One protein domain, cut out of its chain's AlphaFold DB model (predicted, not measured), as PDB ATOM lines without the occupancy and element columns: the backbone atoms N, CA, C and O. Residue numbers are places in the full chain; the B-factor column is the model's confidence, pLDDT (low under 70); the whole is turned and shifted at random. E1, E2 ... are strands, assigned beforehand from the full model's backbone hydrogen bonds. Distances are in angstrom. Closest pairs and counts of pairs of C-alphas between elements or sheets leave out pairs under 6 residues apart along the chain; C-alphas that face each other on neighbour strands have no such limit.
ATOM      1  N   ALA A  47     120.094  -1.316  24.915       98.25
ATOM      2  CA  ALA A  47     120.347   0.025  24.404       98.25
ATOM      3  C   ALA A  47     121.164  -0.016  23.100       98.25
ATOM      4  O   ALA A  47     122.089  -0.823  22.949       98.25
ATOM      5  N   ARG A  48     120.817   0.856  22.155       98.69
ATOM      6  CA  ARG A  48     121.536   1.088  20.901       98.69
ATOM      7  C   ARG A  48     121.604   2.571  20.609       98.69
ATOM      8  O   ARG A  48     120.703   3.320  20.975       98.69
ATOM      9  N   SER A  49     122.651   2.967  19.905       98.19
ATOM     10  CA  SER A  49     122.841   4.329  19.435       98.19
ATOM     11  C   SER A  49     123.410   4.341  18.023       98.19
ATOM     12  O   SER A  49     123.982   3.353  17.563       98.19
ATOM     13  N   VAL A  50     123.235   5.468  17.341       97.94
ATOM     14  CA  VAL A  50     123.870   5.766  16.056       97.94
ATOM     15  C   VAL A  50     124.324   7.222  16.059       97.94
ATOM     16  O   VAL A  50     123.634   8.097  16.586       97.94
ATOM     17  N   LEU A  51     125.501   7.467  15.496       95.69
ATOM     18  CA  LEU A  51     125.990   8.804  15.188       95.69
ATOM     19  C   LEU A  51     125.590   9.122  13.747       95.69
ATOM     20  O   LEU A  51     125.881   8.322  12.864       95.69
ATOM     21  N   LEU A  52     124.929  10.256  13.525       95.06
ATOM     22  CA  LEU A  52     124.541  10.698  12.188       95.06
ATOM     23  C   LEU A  52     125.719  11.431  11.547       95.06
ATOM     24  O   LEU A  52     126.009  12.578  11.901       95.06
ATOM     25  N   ASN A  53     126.451  10.720  10.696       91.75
ATOM     26  CA  ASN A  53     127.674  11.183  10.041       91.75
ATOM     27  C   ASN A  53     127.958  10.488   8.695       91.75
ATOM     28  O   ASN A  53     129.079  10.565   8.187       91.75
ATOM     29  N   GLN A  54     126.983   9.775   8.137       91.19
ATOM     30  CA  GLN A  54     127.112   9.018   6.894       91.19
ATOM     31  C   GLN A  54     126.573   9.781   5.673       91.19
ATOM     32  O   GLN A  54     126.629   9.253   4.565       91.19
ATOM     33  N   ASN A  55     126.080  11.016   5.838       90.56
ATOM     34  CA  ASN A  55     125.479  11.813   4.767       90.56
ATOM     35  C   ASN A  55     125.997  13.262   4.736       90.56
ATOM     36  O   ASN A  55     125.255  14.218   4.501       90.56
ATOM     37  N   CYS A  56     127.304  13.430   4.959       86.00
ATOM     38  CA  CYS A  56     127.987  14.727   4.917       86.00
ATOM     39  C   CYS A  56     127.390  15.787   5.871       86.00
ATOM     40  O   CYS A  56     127.440  16.987   5.574       86.00
ATOM     41  N   GLU A  57     126.838  15.361   7.014       85.31
ATOM     42  CA  GLU A  57     126.392  16.232   8.103       85.31
ATOM     43  C   GLU A  57     127.449  17.286   8.464       85.31
ATOM     44  O   GLU A  57     128.624  16.974   8.648       85.31
ATOM     45  N   GLN A  58     127.016  18.540   8.607       82.75
ATOM     46  CA  GLN A  58     127.878  19.652   9.006       82.75
ATOM     47  C   GLN A  58     127.687  19.997  10.486       82.75
ATOM     48  O   GLN A  58     126.576  19.924  11.013       82.75
ATOM     49  N   GLY A  59     128.764  20.444  11.133       85.75
ATOM     50  CA  GLY A  59     128.764  20.839  12.543       85.75
ATOM     51  C   GLY A  59     128.856  19.652  13.504       85.75
ATOM     52  O   GLY A  59     129.425  18.612  13.175       85.75
ATOM     53  N   THR A  60     128.326  19.824  14.717       87.81
ATOM     54  CA  THR A  60     128.287  18.751  15.719       87.81
ATOM     55  C   THR A  60     127.334  17.646  15.254       87.81
ATOM     56  O   THR A  60     126.148  17.927  15.041       87.81
ATOM     57  N   PRO A  61     127.806  16.396  15.101       89.38
ATOM     58  CA  PRO A  61     126.962  15.304  14.644       89.38
ATOM     59  C   PRO A  61     125.843  15.024  15.648       89.38
ATOM     60  O   PRO A  61     126.036  15.052  16.866       89.38
ATOM     61  N   THR A  62     124.655  14.743  15.121       94.50
ATOM     62  CA  THR A  62     123.513  14.319  15.936       94.50
ATOM     63  C   THR A  62     123.713  12.869  16.360       94.50
ATOM     64  O   THR A  62     124.107  12.035  15.550       94.50
ATOM     65  N   MET A  63     123.410  12.547  17.613       97.00
ATOM     66  CA  MET A  63     123.344  11.167  18.089       97.00
ATOM     67  C   MET A  63     121.893  10.780  18.308       97.00
ATOM     68  O   MET A  63     121.138  11.545  18.906       97.00
ATOM     69  N   LEU A  64     121.520   9.582  17.871       98.56
ATOM     70  CA  LEU A  64     120.248   8.970  18.228       98.56
ATOM     71  C   LEU A  64     120.486   7.796  19.171       98.56
ATOM     72  O   LEU A  64     121.483   7.084  19.044       98.56
ATOM     73  N   ALA A  65     119.560   7.578  20.099       98.62
ATOM     74  CA  ALA A  65     119.572   6.441  21.006       98.62
ATOM     75  C   ALA A  65     118.176   5.843  21.171       98.62
ATOM     76  O   ALA A  65     117.159   6.528  21.076       98.62
ATOM     77  N   THR A  66     118.135   4.544  21.436       98.62
ATOM     78  CA  THR A  66     116.910   3.798  21.708       98.62
ATOM     79  C   THR A  66     117.206   2.610  22.621       98.62
ATOM     80  O   THR A  66     118.354   2.182  22.748       98.62
ATOM     81  N   ALA A  67     116.180   2.064  23.264       98.06
ATOM     82  CA  ALA A  67     116.264   0.854  24.072       98.06
ATOM     83  C   ALA A  67     114.883   0.192  24.168       98.06
ATOM     84  O   ALA A  67     113.856   0.832  23.933       98.06
ATOM     85  N   ALA A  68     114.860  -1.090  24.526       96.44
ATOM     86  CA  ALA A  68     113.624  -1.823  24.751       96.44
ATOM     87  C   ALA A  68     113.107  -1.567  26.174       96.44
ATOM     88  O   ALA A  68     113.773  -1.912  27.154       96.44
ATOM     89  N   TYR A  69     111.911  -0.994  26.262       95.25
ATOM     90  CA  TYR A  69     111.136  -0.783  27.486       95.25
ATOM     91  C   TYR A  69     109.714  -1.332  27.304       95.25
ATOM     92  O   TYR A  69     109.340  -1.682  26.187       95.25
ATOM     93  N   ASN A  70     108.920  -1.357  28.381       91.31
ATOM     94  CA  ASN A  70     107.506  -1.752  28.359       91.31
ATOM     95  C   ASN A  70     106.607  -0.606  28.873       91.31
ATOM     96  O   ASN A  70     106.250  -0.602  30.055       91.31
ATOM     97  N   PRO A  71     106.278   0.389  28.027       91.31
ATOM     98  CA  PRO A  71     105.416   1.505  28.406       91.31
ATOM     99  C   PRO A  71     103.969   1.054  28.687       91.31
ATOM    100  O   PRO A  71     103.477   0.116  28.053       91.31
ATOM    101  N   PRO A  72     103.245   1.719  29.606       89.62
ATOM    102  CA  PRO A  72     101.864   1.361  29.939       89.62
ATOM    103  C   PRO A  72     100.850   1.699  28.833       89.62
ATOM    104  O   PRO A  72      99.789   1.084  28.780       89.62
ATOM    105  N   ASP A  73     101.163   2.644  27.943       88.69
ATOM    106  CA  ASP A  73     100.363   3.045  26.772       88.69
ATOM    107  C   ASP A  73     100.623   2.158  25.532       88.69
ATOM    108  O   ASP A  73     100.218   2.467  24.405       88.69
ATOM    109  N   GLY A  74     101.268   1.010  25.751       88.12
ATOM    110  CA  GLY A  74     101.543  -0.035  24.772       88.12
ATOM    111  C   GLY A  74     102.933   0.068  24.144       88.12
ATOM    112  O   GLY A  74     103.755   0.905  24.516       88.12
ATOM    113  N   GLN A  75     103.226  -0.849  23.221       91.56
ATOM    114  CA  GLN A  75     104.607  -1.078  22.808       91.56
ATOM    115  C   GLN A  75     105.048  -0.218  21.621       91.56
ATOM    116  O   GLN A  75     104.442  -0.240  20.546       91.56
ATOM    117  N   TYR A  76     106.187   0.448  21.807       93.81
ATOM    118  CA  TYR A  76     106.948   1.187  20.803       93.81
ATOM    119  C   TYR A  76     108.421   1.283  21.232       93.81
ATOM    120  O   TYR A  76     108.769   1.000  22.380       93.81
ATOM    121  N   LEU A  77     109.293   1.712  20.322       95.56
ATOM    122  CA  LEU A  77     110.666   2.111  20.634       95.56
ATOM    123  C   LEU A  77     110.755   3.637  20.706       95.56
ATOM    124  O   LEU A  77     110.405   4.323  19.751       95.56
ATOM    125  N   GLN A  78     111.216   4.174  21.834       96.31
ATOM    126  CA  GLN A  78     111.483   5.611  21.981       96.31
ATOM    127  C   GLN A  78     112.779   5.971  21.263       96.31
ATOM    128  O   GLN A  78     113.769   5.244  21.398       96.31
ATOM    129  N   ILE A  79     112.779   7.093  20.548       98.38
ATOM    130  CA  ILE A  79     113.974   7.642  19.908       98.38
ATOM    131  C   ILE A  79     114.378   8.909  20.649       98.38
ATOM    132  O   ILE A  79     113.616   9.876  20.729       98.38
ATOM    133  N   PHE A  80     115.585   8.886  21.197       98.69
ATOM    134  CA  PHE A  80     116.213  10.005  21.882       98.69
ATOM    135  C   PHE A  80     117.267  10.634  20.992       98.69
ATOM    136  O   PHE A  80     117.938   9.930  20.243       98.69
ATOM    137  N   GLN A  81     117.434  11.943  21.110       98.56
ATOM    138  CA  GLN A  81     118.393  12.724  20.351       98.56
ATOM    139  C   GLN A  81     119.309  13.499  21.287       98.56
ATOM    140  O   GLN A  81     118.833  14.132  22.228       98.56
ATOM    141  N   SER A  82     120.597  13.511  20.960       97.38
ATOM    142  CA  SER A  82     121.564  14.472  21.480       97.38
ATOM    143  C   SER A  82     122.161  15.286  20.330       97.38
ATOM    144  O   SER A  82     122.432  14.760  19.247       97.38
ATOM    145  N   LYS A  83     122.360  16.584  20.578       94.81
ATOM    146  CA  LYS A  83     123.032  17.535  19.671       94.81
ATOM    147  C   LYS A  83     124.341  18.081  20.252       94.81
ATOM    148  O   LYS A  83     124.949  18.979  19.679       94.81
ATOM    149  N   ASP A  84     124.764  17.543  21.389       93.38
ATOM    150  CA  ASP A  84     125.901  17.989  22.194       93.38
ATOM    151  C   ASP A  84     126.789  16.802  22.601       93.38
ATOM    152  O   ASP A  84     127.315  16.738  23.711       93.38
ATOM    153  N   LEU A  85     126.959  15.857  21.668       91.88
ATOM    154  CA  LEU A  85     127.845  14.692  21.796       91.88
ATOM    155  C   LEU A  85     127.501  13.770  22.976       91.88
ATOM    156  O   LEU A  85     128.364  13.077  23.503       91.88
ATOM    157  N   GLY A  86     126.230  13.730  23.370       94.75
ATOM    158  CA  GLY A  86     125.706  12.845  24.404       94.75
ATOM    159  C   GLY A  86     125.585  13.474  25.789       94.75
ATOM    160  O   GLY A  86     125.235  12.750  26.722       94.75
ATOM    161  N   ALA A  87     125.835  14.780  25.937       94.06
ATOM    162  CA  ALA A  87     125.732  15.472  27.221       94.06
ATOM    163  C   ALA A  87     124.275  15.703  27.665       94.06
ATOM    164  O   ALA A  87     123.971  15.568  28.851       94.06
ATOM    165  N   THR A  88     123.364  15.996  26.734       96.06
ATOM    166  CA  THR A  88     121.922  16.108  26.992       96.06
ATOM    167  C   THR A  88     121.108  15.341  25.954       96.06
ATOM    168  O   THR A  88     121.534  15.147  24.814       96.06
ATOM    169  N   TRP A  89     119.926  14.874  26.366       98.38
ATOM    170  CA  TRP A  89     119.057  14.034  25.545       98.38
ATOM    171  C   TRP A  89     117.604  14.483  25.633       98.38
ATOM    172  O   TRP A  89     117.106  14.827  26.702       98.38
ATOM    173  N   VAL A  90     116.910  14.428  24.500       98.38
ATOM    174  CA  VAL A  90     115.467  14.671  24.408       98.38
ATOM    175  C   VAL A  90     114.806  13.560  23.605       98.38
ATOM    176  O   VAL A  90     115.367  13.095  22.614       98.38
ATOM    177  N   GLN A  91     113.618  13.109  24.012       98.12
ATOM    178  CA  GLN A  91     112.830  12.194  23.184       98.12
ATOM    179  C   GLN A  91     112.245  12.972  22.001       98.12
ATOM    180  O   GLN A  91     111.571  13.979  22.212       98.12
ATOM    181  N   ILE A  92     112.469  12.497  20.775       98.19
ATOM    182  CA  ILE A  92     111.992  13.163  19.552       98.19
ATOM    183  C   ILE A  92     110.848  12.418  18.863       98.19
ATOM    184  O   ILE A  92     110.016  13.056  18.225       98.19
ATOM    185  N   SER A  93     110.765  11.093  19.008       96.88
ATOM    186  CA  SER A  93     109.728  10.285  18.356       96.88
ATOM    187  C   SER A  93     109.534   8.918  19.028       96.88
ATOM    188  O   SER A  93     110.232   8.554  19.985       96.88
ATOM    189  N   LYS A  94     108.540   8.167  18.535       95.06
ATOM    190  CA  LYS A  94     108.236   6.779  18.909       95.06
ATOM    191  C   LYS A  94     108.064   5.950  17.629       95.06
ATOM    192  O   LYS A  94     107.276   6.325  16.767       95.06
ATOM    193  N   ALA A  95     108.738   4.808  17.531       93.25
ATOM    194  CA  ALA A  95     108.589   3.861  16.427       93.25
ATOM    195  C   ALA A  95     107.706   2.676  16.844       93.25
ATOM    196  O   ALA A  95     108.047   1.919  17.754       93.25
ATOM    197  N   TYR A  96     106.565   2.510  16.175       89.81
ATOM    198  CA  TYR A  96     105.487   1.625  16.636       89.81
ATOM    199  C   TYR A  96     105.499   0.212  16.056       89.81
ATOM    200  O   TYR A  96     104.834  -0.673  16.588       89.81
ATOM    201  N   PHE A  97     106.215  -0.031  14.957       85.62
ATOM    202  CA  PHE A  97     106.236  -1.363  14.339       85.62
ATOM    203  C   PHE A  97     104.851  -1.898  13.914       85.62
ATOM    204  O   PHE A  97     104.642  -3.103  13.769       85.62
ATOM    205  N   ASN A  98     103.903  -0.974  13.693       78.75
ATOM    206  CA  ASN A  98     102.540  -1.228  13.230       78.75
ATOM    207  C   ASN A  98     101.834   0.053  12.727       78.75
ATOM    208  O   ASN A  98     100.833   0.478  13.301       78.75
ATOM    209  N   GLY A  99     102.371   0.721  11.698       67.69
ATOM    210  CA  GLY A  99     101.663   1.830  11.031       67.69
ATOM    211  C   GLY A  99     101.235   2.965  11.974       67.69
ATOM    212  O   GLY A  99     100.106   3.437  11.899       67.69
ATOM    213  N   ASN A 100     102.126   3.361  12.889       67.25
ATOM    214  CA  ASN A 100     101.930   4.403  13.910       67.25
ATOM    215  C   ASN A 100     100.901   4.104  15.012       67.25
ATOM    216  O   ASN A 100     100.532   5.005  15.761       67.25
ATOM    217  N   THR A 101     100.469   2.850  15.160       66.31
ATOM    218  CA  THR A 101      99.595   2.434  16.267       66.31
ATOM    219  C   THR A 101     100.350   1.551  17.254       66.31
ATOM    220  O   THR A 101     101.042   0.615  16.856       66.31
ATOM    221  N   SER A 102     100.180   1.829  18.547       68.06
ATOM    222  CA  SER A 102     100.745   1.038  19.646       68.06
ATOM    223  C   SER A 102     100.322  -0.427  19.577       68.06
ATOM    224  O   SER A 102      99.168  -0.741  19.276       68.06
ATOM    225  N   LEU A 103     101.253  -1.342  19.852       70.31
ATOM    226  CA  LEU A 103     100.916  -2.758  19.955       70.31
ATOM    227  C   LEU A 103     100.292  -3.040  21.317       70.31
ATOM    228  O   LEU A 103     100.923  -2.843  22.356       70.31
ATOM    229  N   THR A 104      99.076  -3.574  21.302       71.88
ATOM    230  CA  THR A 104      98.414  -4.130  22.482       71.88
ATOM    231  C   THR A 104      98.738  -5.614  22.619       71.88
ATOM    232  O   THR A 104      98.469  -6.392  21.704       71.88
ATOM    233  N   GLY A 105      99.295  -6.009  23.768       78.44
ATOM    234  CA  GLY A 105      99.576  -7.408  24.094       78.44
ATOM    235  C   GLY A 105     100.709  -8.000  23.261       78.44
ATOM    236  O   GLY A 105     100.486  -8.969  22.550       78.44
ATOM    237  N   GLY A 106     101.908  -7.416  23.329       88.56
ATOM    238  CA  GLY A 106     103.131  -7.874  22.664       88.56
ATOM    239  C   GLY A 106     104.340  -7.043  23.097       88.56
ATOM    240  O   GLY A 106     104.196  -6.140  23.915       88.56
ATOM    241  N   ILE A 107     105.522  -7.343  22.553       92.38
ATOM    242  CA  ILE A 107     106.770  -6.636  22.872       92.38
ATOM    243  C   ILE A 107     107.613  -6.394  21.610       92.38
ATOM    244  O   ILE A 107     107.533  -7.144  20.635       92.38
ATOM    245  N   ILE A 108     108.426  -5.337  21.625       94.38
ATOM    246  CA  ILE A 108     109.437  -5.056  20.603       94.38
ATOM    247  C   ILE A 108     110.791  -5.145  21.291       94.38
ATOM    248  O   ILE A 108     111.063  -4.399  22.232       94.38
ATOM    249  N   LEU A 109     111.624  -6.072  20.830       95.38
ATOM    250  CA  LEU A 109     112.950  -6.336  21.379       95.38
ATOM    251  C   LEU A 109     114.036  -6.100  20.331       95.38
ATOM    252  O   LEU A 109     113.765  -6.011  19.138       95.38
ATOM    253  N   GLN A 110     115.283  -6.069  20.798       97.81
ATOM    254  CA  GLN A 110     116.485  -6.105  19.958       97.81
ATOM    255  C   GLN A 110     116.536  -4.989  18.897       97.81
ATOM    256  O   GLN A 110     116.700  -5.291  17.713       97.81
ATOM    257  N   PRO A 111     116.383  -3.707  19.287       98.19
ATOM    258  CA  PRO A 111     116.511  -2.616  18.334       98.19
ATOM    259  C   PRO A 111     117.897  -2.599  17.679       98.19
ATOM    260  O   PRO A 111     118.877  -3.045  18.281       98.19
ATOM    261  N   PHE A 112     117.991  -2.018  16.484       98.62
ATOM    262  CA  PHE A 112     119.254  -1.615  15.865       98.62
ATOM    263  C   PHE A 112     119.054  -0.359  15.016       98.62
ATOM    264  O   PHE A 112     118.188  -0.346  14.144       98.62
ATOM    265  N   LEU A 113     119.854   0.676  15.276       98.62
ATOM    266  CA  LEU A 113     119.853   1.931  14.528       98.62
ATOM    267  C   LEU A 113     121.014   1.944  13.534       98.62
ATOM    268  O   LEU A 113     122.140   1.600  13.892       98.62
ATOM    269  N   TYR A 114     120.745   2.374  12.307       98.12
ATOM    270  CA  TYR A 114     121.741   2.504  11.251       98.12
ATOM    271  C   TYR A 114     121.416   3.694  10.355       98.12
ATOM    272  O   TYR A 114     120.259   3.912  10.023       98.12
ATOM    273  N   GLU A 115     122.424   4.447   9.936       97.88
ATOM    274  CA  GLU A 115     122.271   5.486   8.921       97.88
ATOM    275  C   GLU A 115     122.819   4.966   7.592       97.88
ATOM    276  O   GLU A 115     123.947   4.472   7.529       97.88
ATOM    277  N   LEU A 116     122.026   5.057   6.524       97.31
ATOM    278  CA  LEU A 116     122.479   4.662   5.195       97.31
ATOM    279  C   LEU A 116     123.620   5.573   4.715       97.31
ATOM    280  O   LEU A 116     123.426   6.775   4.575       97.31
ATOM    281  N   SER A 117     124.768   4.999   4.361       95.31
ATOM    282  CA  SER A 117     125.881   5.730   3.725       95.31
ATOM    283  C   SER A 117     125.756   5.854   2.204       95.31
ATOM    284  O   SER A 117     126.444   6.647   1.568       95.31
ATOM    285  N   GLN A 118     124.875   5.058   1.605       94.94
ATOM    286  CA  GLN A 118     124.625   5.006   0.170       94.94
ATOM    287  C   GLN A 118     123.138   4.714  -0.075       94.94
ATOM    288  O   GLN A 118     122.475   4.176   0.819       94.94
ATOM    289  N   PRO A 119     122.580   5.043  -1.252       95.56
ATOM    290  CA  PRO A 119     121.175   4.770  -1.517       95.56
ATOM    291  C   PRO A 119     120.859   3.266  -1.474       95.56
ATOM    292  O   PRO A 119     121.648   2.433  -1.921       95.56
ATOM    293  N   PHE A 120     119.663   2.929  -0.989       95.06
ATOM    294  CA  PHE A 120     119.105   1.577  -1.015       95.06
ATOM    295  C   PHE A 120     117.657   1.614  -1.517       95.06
ATOM    296  O   PHE A 120     116.734   2.037  -0.813       95.06
ATOM    297  N   GLY A 121     117.445   1.185  -2.763       94.38
ATOM    298  CA  GLY A 121     116.144   1.300  -3.425       94.38
ATOM    299  C   GLY A 121     115.692   2.761  -3.503       94.38
ATOM    300  O   GLY A 121     116.393   3.599  -4.060       94.38
ATOM    301  N   LYS A 122     114.524   3.069  -2.926       95.31
ATOM    302  CA  LYS A 122     113.975   4.438  -2.873       95.31
ATOM    303  C   LYS A 122     114.544   5.308  -1.742       95.31
ATOM    304  O   LYS A 122     114.165   6.471  -1.643       95.31
ATOM    305  N   TYR A 123     115.375   4.748  -0.863       96.88
ATOM    306  CA  TYR A 123     115.887   5.445   0.315       96.88
ATOM    307  C   TYR A 123     117.259   6.060   0.016       96.88
ATOM    308  O   TYR A 123     118.178   5.314  -0.337       96.88
ATOM    309  N   PRO A 124     117.423   7.390   0.125       95.62
ATOM    310  CA  PRO A 124     118.708   8.050  -0.104       95.62
ATOM    311  C   PRO A 124     119.698   7.813   1.055       95.62
ATOM    312  O   PRO A 124     119.280   7.380   2.139       95.62
ATOM    313  N   PRO A 125     120.995   8.140   0.870       95.94
ATOM    314  CA  PRO A 125     121.930   8.301   1.984       95.94
ATOM    315  C   PRO A 125     121.357   9.221   3.075       95.94
ATOM    316  O   PRO A 125     120.565  10.118   2.787       95.94
ATOM    317  N   GLY A 126     121.718   8.971   4.331       96.00
ATOM    318  CA  GLY A 126     121.186   9.677   5.501       96.00
ATOM    319  C   GLY A 126     119.820   9.181   5.979       96.00
ATOM    320  O   GLY A 126     119.335   9.629   7.016       96.00
ATOM    321  N   THR A 127     119.184   8.243   5.265       97.62
ATOM    322  CA  THR A 127     117.985   7.571   5.785       97.62
ATOM    323  C   THR A 127     118.359   6.766   7.024       97.62
ATOM    324  O   THR A 127     119.284   5.950   6.986       97.62
ATOM    325  N   ILE A 128     117.606   6.950   8.105       97.94
ATOM    326  CA  ILE A 128     117.778   6.189   9.338       97.94
ATOM    327  C   ILE A 128     116.956   4.915   9.242       97.94
ATOM    328  O   ILE A 128     115.736   4.959   9.125       97.94
ATOM    329  N   MET A 129     117.629   3.779   9.315       97.62
ATOM    330  CA  MET A 129     117.036   2.462   9.433       97.62
ATOM    331  C   MET A 129     116.968   2.063  10.904       97.62
ATOM    332  O   MET A 129     117.964   2.118  11.626       97.62
ATOM    333  N   LEU A 130     115.793   1.621  11.334       98.00
ATOM    334  CA  LEU A 130     115.566   1.036  12.645       98.00
ATOM    335  C   LEU A 130     114.996  -0.365  12.458       98.00
ATOM    336  O   LEU A 130     113.874  -0.517  11.975       98.00
ATOM    337  N   SER A 131     115.743  -1.390  12.853       97.62
ATOM    338  CA  SER A 131     115.190  -2.740  12.953       97.62
ATOM    339  C   SER A 131     114.760  -3.057  14.380       97.62
ATOM    340  O   SER A 131     115.240  -2.452  15.340       97.62
ATOM    341  N   GLY A 132     113.830  -3.999  14.512       96.75
ATOM    342  CA  GLY A 132     113.359  -4.503  15.797       96.75
ATOM    343  C   GLY A 132     112.606  -5.816  15.627       96.75
ATOM    344  O   GLY A 132     111.992  -6.067  14.590       96.75
ATOM    345  N   ASN A 133     112.658  -6.669  16.646       95.94
ATOM    346  CA  ASN A 133     111.937  -7.934  16.687       95.94
ATOM    347  C   ASN A 133     110.577  -7.741  17.358       95.94
ATOM    348  O   ASN A 133     110.486  -7.584  18.578       95.94
ATOM    349  N   ARG A 134     109.518  -7.757  16.549       93.25
ATOM    350  CA  ARG A 134     108.132  -7.684  16.998       93.25
ATOM    351  C   ARG A 134     107.644  -9.073  17.399       93.25
ATOM    352  O   ARG A 134     107.543  -9.971  16.563       93.25
ATOM    353  N   ILE A 135     107.267  -9.217  18.662       92.62
ATOM    354  CA  ILE A 135     106.803 -10.473  19.249       92.62
ATOM    355  C   ILE A 135     105.353 -10.276  19.720       92.62
ATOM    356  O   ILE A 135     105.089  -9.355  20.500       92.62
ATOM    357  N   PRO A 136     104.383 -11.083  19.243       90.31
ATOM    358  CA  PRO A 136     103.020 -11.042  19.765       90.31
ATOM    359  C   PRO A 136     103.008 -11.500  21.229       90.31
ATOM    360  O   PRO A 136     103.881 -12.244  21.655       90.31
ATOM    361  N   GLY A 137     102.004 -11.110  22.008       89.38
ATOM    362  CA  GLY A 137     101.938 -11.400  23.449       89.38
ATOM    363  C   GLY A 137     101.771 -12.874  23.795       89.38
ATOM    364  O   GLY A 137     102.021 -13.260  24.928       89.38
ATOM    365  N   SER A 138     101.411 -13.708  22.819       91.50
ATOM    366  CA  SER A 138     101.476 -15.167  22.925       91.50
ATOM    367  C   SER A 138     102.906 -15.718  22.903       91.50
ATOM    368  O   SER A 138     103.092 -16.904  23.155       91.50
ATOM    369  N   PHE A 139     103.905 -14.906  22.532       93.06
ATOM    370  CA  PHE A 139     105.295 -15.306  22.281       93.06
ATOM    371  C   PHE A 139     105.448 -16.447  21.257       93.06
ATOM    372  O   PHE A 139     106.475 -17.115  21.200       93.06
ATOM    373  N   SER A 140     104.446 -16.655  20.399       94.88
ATOM    374  CA  SER A 140     104.401 -17.784  19.460       94.88
ATOM    375  C   SER A 140     105.263 -17.604  18.207       94.88
ATOM    376  O   SER A 140     105.398 -18.537  17.421       94.88
ATOM    377  N   SER A 141     105.806 -16.408  17.970       94.62
ATOM    378  CA  SER A 141     106.611 -16.095  16.785       94.62
ATOM    379  C   SER A 141     107.530 -14.900  17.023       94.62
ATOM    380  O   SER A 141     107.243 -14.045  17.858       94.62
ATOM    381  N   THR A 142     108.571 -14.781  16.208       95.56
ATOM    382  CA  THR A 142     109.408 -13.582  16.088       95.56
ATOM    383  C   THR A 142     109.249 -12.981  14.695       95.56
ATOM    384  O   THR A 142     109.052 -13.699  13.716       95.56
ATOM    385  N   ASN A 143     109.303 -11.654  14.595       94.31
ATOM    386  CA  ASN A 143     109.209 -10.948  13.322       94.31
ATOM    387  C   ASN A 143     110.159  -9.750  13.338       94.31
ATOM    388  O   ASN A 143     109.841  -8.705  13.909       94.31
ATOM    389  N   ILE A 144     111.331  -9.916  12.724       96.69
ATOM    390  CA  ILE A 144     112.266  -8.810  12.524       96.69
ATOM    391  C   ILE A 144     111.689  -7.904  11.443       96.69
ATOM    392  O   ILE A 144     111.569  -8.286  10.282       96.69
ATOM    393  N   GLN A 145     111.352  -6.692  11.846       93.81
ATOM    394  CA  GLN A 145     110.814  -5.663  10.979       93.81
ATOM    395  C   GLN A 145     111.830  -4.543  10.792       93.81
ATOM    396  O   GLN A 145     112.731  -4.361  11.615       93.81
ATOM    397  N   LEU A 146     111.657  -3.782   9.713       93.88
ATOM    398  CA  LEU A 146     112.507  -2.656   9.355       93.88
ATOM    399  C   LEU A 146     111.652  -1.399   9.173       93.88
ATOM    400  O   LEU A 146     110.695  -1.402   8.400       93.88
ATOM    401  N   TYR A 147     112.018  -0.344   9.891       93.75
ATOM    402  CA  TYR A 147     111.476   1.007   9.788       93.75
ATOM    403  C   TYR A 147     112.526   1.924   9.177       93.75
ATOM    404  O   TYR A 147     113.721   1.730   9.394       93.75
ATOM    405  N   ALA A 148     112.074   2.919   8.421       95.38
ATOM    406  CA  ALA A 148     112.933   3.902   7.781       95.38
ATOM    407  C   ALA A 148     112.411   5.306   8.085       95.38
ATOM    408  O   ALA A 148     111.221   5.556   7.911       95.38
ATOM    409  N   SER A 149     113.306   6.202   8.486       96.19
ATOM    410  CA  SER A 149     113.035   7.620   8.699       96.19
ATOM    411  C   SER A 149     113.917   8.448   7.773       96.19
ATOM    412  O   SER A 149     115.141   8.299   7.755       96.19
ATOM    413  N   THR A 150     113.296   9.320   6.983       95.31
ATOM    414  CA  THR A 150     113.993  10.213   6.042       95.31
ATOM    415  C   THR A 150     114.193  11.622   6.599       95.31
ATOM    416  O   THR A 150     114.659  12.500   5.881       95.31
TER     417      THR A 150
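AT A GLANCE: This is residues 47 to 150 of the 155 residues of the protein "BNR Asp-box repeat domain protein" of Rutstroemia sp. NJR-2017a BVV2 (UniProt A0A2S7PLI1). The domain is a small sandwich of two twisted antiparallel sheets, E1 to E4 in one and E5 to E7 in the other, with their strands running nearly along each other. The sheets come closest where E5 passes E1 and E2, while a long loop of residues 116 to 127 joins E5 to E6. The printed part has 104 residues with no named helix and seven named strands, E1 to E7 along the chain, in the sheet orders E1 E2 E3 E4 and E5 E6 E7. The class is all strand, though under half of the residues, 51 of 104, are in named elements. The whole is compact, with a radius of gyration of the C-alphas of 14.4 A and spans of 46 by 34 by 19 A.

IN THESE COORDINATES: E1, residues 47 to 52, begins at C-alpha 47 (120.347, 0.025, 24.404) and is 16.8 A long. E2, residues 62 to 68, is 20.9 A long. E3 is residues 77 to 82, and E4 is residues 90 to 95. E5, residues 106 to 115, is the longest strand at 27.1 A, beginning at C-alpha 106 (103.131, -7.874, 22.664), and it bends by 55 degrees at residue 110. E6, residues 128 to 136, is 25.0 A long. E7, residues 143 to 149, is 19.5 A long and ends at C-alpha 149 (113.035, 7.620, 8.699).

HOW THE PARTS SIT: E1 to E4 form a meander, each strand the antiparallel neighbour of the one before. E1 and E2 are a hairpin, with N 50 and O 64 2.9 A apart, within hydrogen-bond range. In the hairpin E2 and E3, N 65 and O 80 are within range at 2.9 A. In the hairpin E3 and E4, N 79 and O 93 are within range at 3.0 A. E5, E6 and E7 form a second meander. In the hairpin E5 and E6, N 109 and O 133 are within range at 2.9 A, and in the hairpin E6 and E7, N 130 and O 147 at 2.8 A. The two sheets make a sandwich, two sheets face to face, with best planes 30 degrees apart. The closest C-alphas of E1 and E5 are those of Val 50 and Leu 113, 5.8 A apart. Those of E2 and E5 are Ala 68 and Leu 109, 5.7 A apart. E1 and E7 are apart.

THE WHOLE: The two C-alphas farthest apart, those of Gly 59 and Ser 138, are 46.4 A from each other. The printed part has no cut. The link E5 to E6 is long, with 12 residues; the other links are short. Both sheets are strongly twisted. The mean pLDDT of the printed part is 92.8, and residues 99 to 102 are under 70.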